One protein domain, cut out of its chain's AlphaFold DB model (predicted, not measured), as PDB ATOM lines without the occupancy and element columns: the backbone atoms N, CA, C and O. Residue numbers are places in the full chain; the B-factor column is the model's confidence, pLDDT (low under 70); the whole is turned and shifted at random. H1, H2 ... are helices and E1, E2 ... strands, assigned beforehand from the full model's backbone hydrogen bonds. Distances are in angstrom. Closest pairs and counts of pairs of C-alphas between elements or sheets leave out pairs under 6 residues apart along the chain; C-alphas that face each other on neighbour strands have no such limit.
ATOM      1  N   GLU A  72     162.792 195.266 100.809       68.50
ATOM      2  CA  GLU A  72     162.327 194.073 100.113       68.50
ATOM      3  C   GLU A  72     160.898 193.763 100.575       68.50
ATOM      4  O   GLU A  72     160.639 193.531 101.759       68.50
ATOM      5  N   LEU A  73     159.960 193.760  99.632       66.62
ATOM      6  CA  LEU A  73     158.600 193.291  99.855       66.62
ATOM      7  C   LEU A  73     158.472 191.891  99.282       66.62
ATOM      8  O   LEU A  73     158.610 191.708  98.074       66.62
ATOM      9  N   SER A  74     158.162 190.921 100.138       66.38
ATOM     10  CA  SER A  74     157.931 189.538  99.731       66.38
ATOM     11  C   SER A  74     156.517 189.100 100.091       66.38
ATOM     12  O   SER A  74     156.058 189.286 101.220       66.38
ATOM     13  N   VAL A  75     155.822 188.502  99.123       65.31
ATOM     14  CA  VAL A  75     154.470 187.968  99.298       65.31
ATOM     15  C   VAL A  75     154.506 186.452  99.177       65.31
ATOM     16  O   VAL A  75     154.951 185.888  98.179       65.31
ATOM     17  N   SER A  76     153.980 185.779 100.199       64.25
ATOM     18  CA  SER A  76     153.716 184.342 100.151       64.25
ATOM     19  C   SER A  76     152.278 184.110  99.695       64.25
ATOM     20  O   SER A  76     151.340 184.344 100.452       64.25
ATOM     21  N   ALA A  77     152.105 183.658  98.454       63.31
ATOM     22  CA  ALA A  77     150.805 183.296  97.898       63.31
ATOM     23  C   ALA A  77     150.622 181.771  97.922       63.31
ATOM     24  O   ALA A  77     151.442 181.029  97.381       63.31
ATOM     25  N   TYR A  78     149.534 181.301  98.535       65.19
ATOM     26  CA  TYR A  78     149.129 179.895  98.538       65.19
ATOM     27  C   TYR A  78     147.637 179.794  98.216       65.19
ATOM     28  O   TYR A  78     146.819 180.444  98.864       65.19
ATOM     29  N   TYR A  79     147.276 178.971  97.228       63.22
ATOM     30  CA  TYR A  79     145.883 178.774  96.823       63.22
ATOM     31  C   TYR A  79     145.498 177.281  96.891       63.22
ATOM     32  O   TYR A  79     145.910 176.508  96.021       63.22
ATOM     33  N   PRO A  80     144.711 176.844  97.898       48.47
ATOM     34  CA  PRO A  80     144.500 175.422  98.223       48.47
ATOM     35  C   PRO A  80     143.626 174.592  97.255       48.47
ATOM     36  O   PRO A  80     143.243 173.475  97.589       48.47
ATOM     37  N   TYR A  81     143.342 175.060  96.035       53.94
ATOM     38  CA  TYR A  81     142.498 174.346  95.053       53.94
ATOM     39  C   TYR A  81     143.193 174.175  93.690       53.94
ATOM     40  O   TYR A  81     142.619 174.403  92.626       53.94
ATOM     41  N   ALA A  82     144.461 173.764  93.748       51.22
ATOM     42  CA  ALA A  82     145.451 173.740  92.670       51.22
ATOM     43  C   ALA A  82     145.245 172.710  91.536       51.22
ATOM     44  O   ALA A  82     146.166 172.483  90.761       51.22
ATOM     45  N   ASN A  83     144.062 172.113  91.366       49.72
ATOM     46  CA  ASN A  83     143.855 171.194  90.235       49.72
ATOM     47  C   ASN A  83     143.794 171.921  88.875       49.72
ATOM     48  O   ASN A  83     144.030 171.289  87.853       49.72
ATOM     49  N   ASN A  84     143.517 173.235  88.867       54.25
ATOM     50  CA  ASN A  84     143.436 174.080  87.662       54.25
ATOM     51  C   ASN A  84     144.211 175.408  87.804       54.25
ATOM     52  O   ASN A  84     143.909 176.375  87.102       54.25
ATOM     53  N   VAL A  85     145.143 175.517  88.756       57.06
ATOM     54  CA  VAL A  85     145.928 176.748  88.947       57.06
ATOM     55  C   VAL A  85     147.192 176.641  88.109       57.06
ATOM     56  O   VAL A  85     148.132 175.958  88.503       57.06
ATOM     57  N   ASN A  86     147.198 177.305  86.957       62.72
ATOM     58  CA  ASN A  86     148.369 177.337  86.082       62.72
ATOM     59  C   ASN A  86     149.180 178.624  86.272       62.72
ATOM     60  O   ASN A  86     150.379 178.628  86.011       62.72
ATOM     61  N   GLU A  87     148.546 179.705  86.742       76.38
ATOM     62  CA  GLU A  87     149.157 181.034  86.784       76.38
ATOM     63  C   GLU A  87     148.739 181.775  88.062       76.38
ATOM     64  O   GLU A  87     147.572 182.135  88.234       76.38
ATOM     65  N   ILE A  88     149.697 181.996  88.967       82.50
ATOM     66  CA  ILE A  88     149.564 182.929  90.092       82.50
ATOM     67  C   ILE A  88     150.495 184.108  89.810       82.50
ATOM     68  O   ILE A  88     151.699 183.901  89.634       82.50
ATOM     69  N   SER A  89     149.959 185.328  89.809       88.31
ATOM     70  CA  SER A  89     150.745 186.562  89.765       88.31
ATOM     71  C   SER A  89     150.393 187.493  90.919       88.31
ATOM     72  O   SER A  89     149.318 187.409  91.514       88.31
ATOM     73  N   VAL A  90     151.332 188.365  91.271       88.12
ATOM     74  CA  VAL A  90     151.169 189.378  92.312       88.12
ATOM     75  C   VAL A  90     151.452 190.741  91.704       88.12
ATOM     76  O   VAL A  90     152.523 190.947  91.132       88.12
ATOM     77  N   LYS A  91     150.509 191.674  91.835       93.12
ATOM     78  CA  LYS A  91     150.684 193.073  91.437       93.12
ATOM     79  C   LYS A  91     150.902 193.952  92.650       93.12
ATOM     80  O   LYS A  91     150.171 193.851  93.632       93.12
ATOM     81  N   TYR A  92     151.878 194.837  92.540       89.38
ATOM     82  CA  TYR A  92     152.202 195.843  93.538       89.38
ATOM     83  C   TYR A  92     151.816 197.214  93.003       89.38
ATOM     84  O   TYR A  92     152.197 197.581  91.891       89.38
ATOM     85  N   TRP A  93     151.080 197.970  93.800       91.56
ATOM     86  CA  TRP A  93     150.556 199.284  93.469       91.56
ATOM     87  C   TRP A  93     150.944 200.277  94.560       91.56
ATOM     88  O   TRP A  93     150.861 199.948  95.740       91.56
ATOM     89  N   LEU A  94     151.320 201.491  94.177       89.12
ATOM     90  CA  LEU A  94     151.682 202.568  95.094       89.12
ATOM     91  C   LEU A  94     150.875 203.814  94.743       89.12
ATOM     92  O   LEU A  94     151.034 204.350  93.647       89.12
ATOM     93  N   ASP A  95     149.989 204.241  95.643       87.88
ATOM     94  CA  ASP A  95     148.980 205.283  95.395       87.88
ATOM     95  C   ASP A  95     148.255 205.076  94.045       87.88
ATOM     96  O   ASP A  95     148.262 205.942  93.169       87.88
ATOM     97  N   ASP A  96     147.701 203.875  93.846       88.38
ATOM     98  CA  ASP A  96     147.019 203.430  92.617       88.38
ATOM     99  C   ASP A  96     147.866 203.392  91.329       88.38
ATOM    100  O   ASP A  96     147.354 203.077  90.252       88.38
ATOM    101  N   MET A  97     149.179 203.614  91.415       90.06
ATOM    102  CA  MET A  97     150.103 203.409  90.301       90.06
ATOM    103  C   MET A  97     150.673 201.992  90.332       90.06
ATOM    104  O   MET A  97     151.246 201.582  91.338       90.06
ATOM    105  N   LEU A  98     150.549 201.243  89.231       90.56
ATOM    106  CA  LEU A  98     151.159 199.915  89.124       90.56
ATOM    107  C   LEU A  98     152.684 200.055  89.131       90.56
ATOM    108  O   LEU A  98     153.253 200.656  88.224       90.56
ATOM    109  N   LEU A  99     153.326 199.466  90.135       89.12
ATOM    110  CA  LEU A  99     154.780 199.399  90.242       89.12
ATOM    111  C   LEU A  99     155.330 198.214  89.456       89.12
ATOM    112  O   LEU A  99     156.245 198.354  88.652       89.12
ATOM    113  N   SER A 100     154.785 197.027  89.719       90.38
ATOM    114  CA  SER A 100     155.306 195.785  89.163       90.38
ATOM    115  C   SER A 100     154.278 194.664  89.225       90.38
ATOM    116  O   SER A 100     153.398 194.647  90.090       90.38
ATOM    117  N   GLU A 101     154.431 193.705  88.319       92.88
ATOM    118  CA  GLU A 101     153.741 192.424  88.335       92.88
ATOM    119  C   GLU A 101     154.777 191.299  88.378       92.88
ATOM    120  O   GLU A 101     155.643 191.200  87.509       92.88
ATOM    121  N   VAL A 102     154.674 190.433  89.385       88.69
ATOM    122  CA  VAL A 102     155.562 189.288  89.573       88.69
ATOM    123  C   VAL A 102     154.769 188.010  89.343       88.69
ATOM    124  O   VAL A 102     153.790 187.744  90.032       88.69
ATOM    125  N   THR A 103     155.180 187.210  88.364       86.38
ATOM    126  CA  THR A 103     154.471 185.987  87.938       86.38
ATOM    127  C   THR A 103     155.135 184.703  88.435       86.38
ATOM    128  O   THR A 103     154.614 183.611  88.218       86.38
ATOM    129  N   GLN A 104     156.284 184.816  89.106       77.19
ATOM    130  CA  GLN A 104     157.056 183.680  89.606       77.19
ATOM    131  C   GLN A 104     157.401 183.855  91.082       77.19
ATOM    132  O   GLN A 104     157.762 184.940  91.532       77.19
ATOM    133  N   SER A 105     157.316 182.753  91.823       71.56
ATOM    134  CA  SER A 105     157.765 182.695  93.212       71.56
ATOM    135  C   SER A 105     159.303 182.693  93.289       71.56
ATOM    136  O   SER A 105     159.929 182.006  92.473       71.56
ATOM    137  N   PRO A 106     159.932 183.391  94.257       70.62
ATOM    138  CA  PRO A 106     159.314 184.182  95.327       70.62
ATOM    139  C   PRO A 106     158.815 185.547  94.822       70.62
ATOM    140  O   PRO A 106     159.594 186.320  94.265       70.62
ATOM    141  N   TYR A 107     157.530 185.861  95.040       76.56
ATOM    142  CA  TYR A 107     156.885 187.090  94.557       76.56
ATOM    143  C   TYR A 107     157.434 188.312  95.289       76.56
ATOM    144  O   TYR A 107     156.884 188.724  96.307       76.56
ATOM    145  N   THR A 108     158.531 188.868  94.788       77.38
ATOM    146  CA  THR A 108     159.339 189.842  95.526       77.38
ATOM    147  C   THR A 108     159.628 191.062  94.671       77.38
ATOM    148  O   THR A 108     159.898 190.928  93.475       77.38
ATOM    149  N   ILE A 109     159.593 192.242  95.285       79.81
ATOM    150  CA  ILE A 109     160.085 193.485  94.690       79.81
ATOM    151  C   ILE A 109     160.984 194.224  95.676       79.81
ATOM    152  O   ILE A 109     160.807 194.123  96.888       79.81
ATOM    153  N   ASN A 110     161.921 194.993  95.132       80.69
ATOM    154  CA  ASN A 110     162.693 195.962  95.895       80.69
ATOM    155  C   ASN A 110     162.108 197.340  95.631       80.69
ATOM    156  O   ASN A 110     161.902 197.694  94.470       80.69
ATOM    157  N   LEU A 111     161.846 198.086  96.698       77.06
ATOM    158  CA  LEU A 111     161.451 199.483  96.621       77.06
ATOM    159  C   LEU A 111     162.560 200.346  97.190       77.06
ATOM    160  O   LEU A 111     162.989 200.149  98.335       77.06
ATOM    161  N   ALA A 112     163.002 201.301  96.382       76.88
ATOM    162  CA  ALA A 112     163.918 202.322  96.838       76.88
ATOM    163  C   ALA A 112     163.160 203.333  97.716       76.88
ATOM    164  O   ALA A 112     161.959 203.577  97.567       76.88
ATOM    165  N   GLN A 113     163.853 203.908  98.696       70.56
ATOM    166  CA  GLN A 113     163.222 204.791  99.680       70.56
ATOM    167  C   GLN A 113     162.608 206.053  99.046       70.56
ATOM    168  O   GLN A 113     161.585 206.554  99.517       70.56
ATOM    169  N   ASP A 114     163.229 206.576  97.994       75.69
ATOM    170  CA  ASP A 114     162.744 207.723  97.227       75.69
ATOM    171  C   ASP A 114     161.419 207.436  96.512       75.69
ATOM    172  O   ASP A 114     160.599 208.342  96.372       75.69
ATOM    173  N   GLU A 115     161.156 206.178  96.148       74.31
ATOM    174  CA  GLU A 115     159.881 205.761  95.558       74.31
ATOM    175  C   GLU A 115     158.733 205.795  96.576       74.31
ATOM    176  O   GLU A 115     157.592 206.073  96.208       74.31
ATOM    177  N   LEU A 116     159.036 205.560  97.859       74.50
ATOM    178  CA  LEU A 116     158.074 205.559  98.968       74.50
ATOM    179  C   LEU A 116     157.837 206.952  99.575       74.50
ATOM    180  O   LEU A 116     156.865 207.157 100.306       74.50
ATOM    181  N   ALA A 117     158.716 207.917  99.305       73.94
ATOM    182  CA  ALA A 117     158.638 209.245  99.899       73.94
ATOM    183  C   ALA A 117     157.356 209.983  99.475       73.94
ATOM    184  O   ALA A 117     157.095 210.207  98.294       73.94
ATOM    185  N   GLY A 118     156.553 210.395 100.462       75.31
ATOM    186  CA  GLY A 118     155.289 211.104 100.226       75.31
ATOM    187  C   GLY A 118     154.147 210.220  99.719       75.31
ATOM    188  O   GLY A 118     153.105 210.757  99.347       75.31
ATOM    189  N   LYS A 119     154.333 208.896  99.711       82.38
ATOM    190  CA  LYS A 119     153.302 207.923  99.357       82.38
ATOM    191  C   LYS A 119     152.461 207.553 100.563       82.38
ATOM    192  O   LYS A 119     152.940 207.562 101.698       82.38
ATOM    193  N   LEU A 120     151.199 207.242 100.312       78.88
ATOM    194  CA  LEU A 120     150.208 207.020 101.356       78.88
ATOM    195  C   LEU A 120     149.831 205.550 101.461       78.88
ATOM    196  O   LEU A 120     149.612 205.055 102.567       78.88
ATOM    197  N   GLU A 121     149.783 204.858 100.329       84.75
ATOM    198  CA  GLU A 121     149.193 203.535 100.238       84.75
ATOM    199  C   GLU A 121     150.016 202.596  99.352       84.75
ATOM    200  O   GLU A 121     150.278 202.882  98.184       84.75
ATOM    201  N   LEU A 122     150.362 201.430  99.900       84.25
ATOM    202  CA  LEU A 122     150.849 200.279  99.150       84.25
ATOM    203  C   LEU A 122     149.725 199.242  99.058       84.25
ATOM    204  O   LEU A 122     149.270 198.713 100.072       84.25
ATOM    205  N   LYS A 123     149.308 198.908  97.841       88.38
ATOM    206  CA  LYS A 123     148.284 197.899  97.563       88.38
ATOM    207  C   LYS A 123     148.900 196.710  96.834       88.38
ATOM    208  O   LYS A 123     149.631 196.862  95.861       88.38
ATOM    209  N   VAL A 124     148.593 195.510  97.305       87.38
ATOM    210  CA  VAL A 124     149.087 194.240  96.772       87.38
ATOM    211  C   VAL A 124     147.897 193.401  96.340       87.38
ATOM    212  O   VAL A 124     146.990 193.157  97.134       87.38
ATOM    213  N   GLU A 125     147.894 192.935  95.098       90.69
ATOM    214  CA  GLU A 125     146.832 192.097  94.540       90.69
ATOM    215  C   GLU A 125     147.386 190.731  94.148       90.69
ATOM    216  O   GLU A 125     148.311 190.638  93.344       90.69
ATOM    217  N   MET A 126     146.796 189.665  94.685       85.50
ATOM    218  CA  MET A 126     147.045 188.297  94.244       85.50
ATOM    219  C   MET A 126     146.046 187.935  93.152       85.50
ATOM    220  O   MET A 126     144.829 187.963  93.366       85.50
ATOM    221  N   ILE A 127     146.569 187.536  92.002       89.06
ATOM    222  CA  ILE A 127     145.814 187.141  90.824       89.06
ATOM    223  C   ILE A 127     146.024 185.650  90.600       89.06
ATOM    224  O   ILE A 127     147.152 185.164  90.595       89.06
ATOM    225  N   VAL A 128     144.931 184.919  90.405       84.19
ATOM    226  CA  VAL A 128     144.955 183.493  90.073       84.19
ATOM    227  C   VAL A 128     144.150 183.302  88.799       84.19
ATOM    228  O   VAL A 128     142.960 183.619  88.773       84.19
ATOM    229  N   ASN A 129     144.796 182.794  87.747       82.62
ATOM    230  CA  ASN A 129     144.202 182.599  86.421       82.62
ATOM    231  C   ASN A 129     143.514 183.872  85.874       82.62
ATOM    232  O   ASN A 129     142.411 183.814  85.335       82.62
ATOM    233  N   GLY A 130     144.148 185.035  86.060       84.62
ATOM    234  CA  GLY A 130     143.645 186.329  85.580       84.62
ATOM    235  C   GLY A 130     142.579 186.995  86.458       84.62
ATOM    236  O   GLY A 130     142.212 188.137  86.193       84.62
ATOM    237  N   GLU A 131     142.113 186.341  87.525       85.06
ATOM    238  CA  GLU A 131     141.155 186.919  88.470       85.06
ATOM    239  C   GLU A 131     141.838 187.361  89.765       85.06
ATOM    240  O   GLU A 131     142.592 186.598  90.369       85.06
ATOM    241  N   ILE A 132     141.518 188.568  90.238       88.81
ATOM    242  CA  ILE A 132     141.953 189.041  91.557       88.81
ATOM    243  C   ILE A 132     141.252 188.191  92.623       88.81
ATOM    244  O   ILE A 132     140.024 188.156  92.704       88.81
ATOM    245  N   LYS A 133     142.039 187.487  93.437       83.94
ATOM    246  CA  LYS A 133     141.546 186.641  94.533       83.94
ATOM    247  C   LYS A 133     141.715 187.284  95.896       83.94
ATOM    248  O   LYS A 133     140.924 187.006  96.792       83.94
ATOM    249  N   GLN A 134     142.729 188.122  96.055       79.88
ATOM    250  CA  GLN A 134     142.982 188.821  97.303       79.88
ATOM    251  C   GLN A 134     143.610 190.177  97.020       79.88
ATOM    252  O   GLN A 134     144.470 190.293  96.152       79.88
ATOM    253  N   THR A 135     143.201 191.173  97.798       85.94
ATOM    254  CA  THR A 135     143.807 192.501  97.817       85.94
ATOM    255  C   THR A 135     144.181 192.820  99.256       85.94
ATOM    256  O   THR A 135     143.356 192.667 100.156       85.94
ATOM    257  N   GLN A 136     145.421 193.242  99.471       80.50
ATOM    258  CA  GLN A 136     145.902 193.745 100.748       80.50
ATOM    259  C   GLN A 136     146.362 195.183 100.566       80.50
ATOM    260  O   GLN A 136     147.189 195.467  99.706       80.50
ATOM    261  N   THR A 137     145.864 196.066 101.418       82.06
ATOM    262  CA  THR A 137     146.284 197.464 101.463       82.06
ATOM    263  C   THR A 137     147.087 197.709 102.734       82.06
ATOM    264  O   THR A 137     146.718 197.233 103.812       82.06
ATOM    265  N   ILE A 138     148.202 198.418 102.603       77.31
ATOM    266  CA  ILE A 138     149.106 198.810 103.679       77.31
ATOM    267  C   ILE A 138     149.217 200.333 103.633       77.31
ATOM    268  O   ILE A 138     149.718 200.900 102.662       77.31
ATOM    269  N   ASN A 139     148.757 200.991 104.694       77.00
ATOM    270  CA  ASN A 139     148.937 202.429 104.852       77.00
ATOM    271  C   ASN A 139     150.390 202.711 105.244       77.00
ATOM    272  O   ASN A 139     150.894 202.147 106.214       77.00
ATOM    273  N   LEU A 140     151.050 203.587 104.494       70.94
ATOM    274  CA  LEU A 140     152.452 203.958 104.696       70.94
ATOM    275  C   LEU A 140     152.619 205.152 105.650       70.94
ATOM    276  O   LEU A 140     153.732 205.447 106.085       70.94
TER     277      LEU A 140
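AT A GLANCE: This is residues 72 to 140 of the 143 residues of an uncharacterized protein of Epulopiscium sp. SCG-D08WGA-EpuloA1 (UniProt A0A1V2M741). A small, lopsided sandwich: a twisted sheet of four long strands, E3, E2, E5 and E6, with a short two-strand sheet, E1 and E4, over part of one face. A long loop, residues 76 to 87, extends one end, and the short helix H1 with the links beside it is at the other. The printed part has 69 residues, with strands E1 to E4, helix H1 and strands E5 and E6 in that order along the chain; the class is mostly strand. The sheets, in the orders E3 E2 E5 E6 and E1 E4, are antiparallel throughout. The whole is compact, with a radius of gyration of the C-alphas of 12.6 A, and spans 43 by 18 by 15 A.

IN THESE COORDINATES: E1, residues 72 to 75, begins at C-alpha 72 (162.327, 194.073, 100.113) and is 10.0 A long. E2, residues 88 to 94, measures 20.4 A, and E3, residues 97 to 102, 15.2 A. E4, residues 107 to 111, measures 13.4 A. H1 holds residues 113 to 116. E5, residues 121 to 128, is 22.9 A long and begins at C-alpha 121 (149.193, 203.535, 100.238). E6, residues 131 to 139, is the longest strand; it measures 23.9 A, bends by 50 degrees at residue 134 and ends at C-alpha 139 (148.937, 202.429, 104.852).

HOW THE PARTS SIT: In the larger sheet E3 and E6 are edge strands. E2 and E3 form a hairpin, with N 92 and O 100 2.9 A apart, within hydrogen-bond range. E2 and E5 are antiparallel at 164 degrees, with N 91 and O 125 at 2.9 A. E5 and E6 form the other hairpin, with N 124 and O 136 at 2.8 A. E1 and E4 are antiparallel at 154 degrees, with N 73 and O 109 at 2.9 A. The two sheets make a sandwich, two sheets face to face, with best planes 15 degrees apart and strands at 30 degrees to each other. The closest C-alphas of E2 and E4, those of Val 90 and Tyr 107, are 6.6 A apart. E4 and E5 are apart. H1 is not on the larger sheet, but only just, with 4 pairs of C-alphas within 10 A. H1 is too short for an O i to N i+4 pair; its one O i to N i+3 pair is within range.

THE WHOLE: The C-alphas farthest apart, those of Asn 83 and Gly 118, are 42.7 A apart. The printed part has no cut. The link from E1 to E2, 12 residues, is long; the other links are tight. The mean pLDDT of the printed part is 77.8, and residues 72 to 86 are under 70.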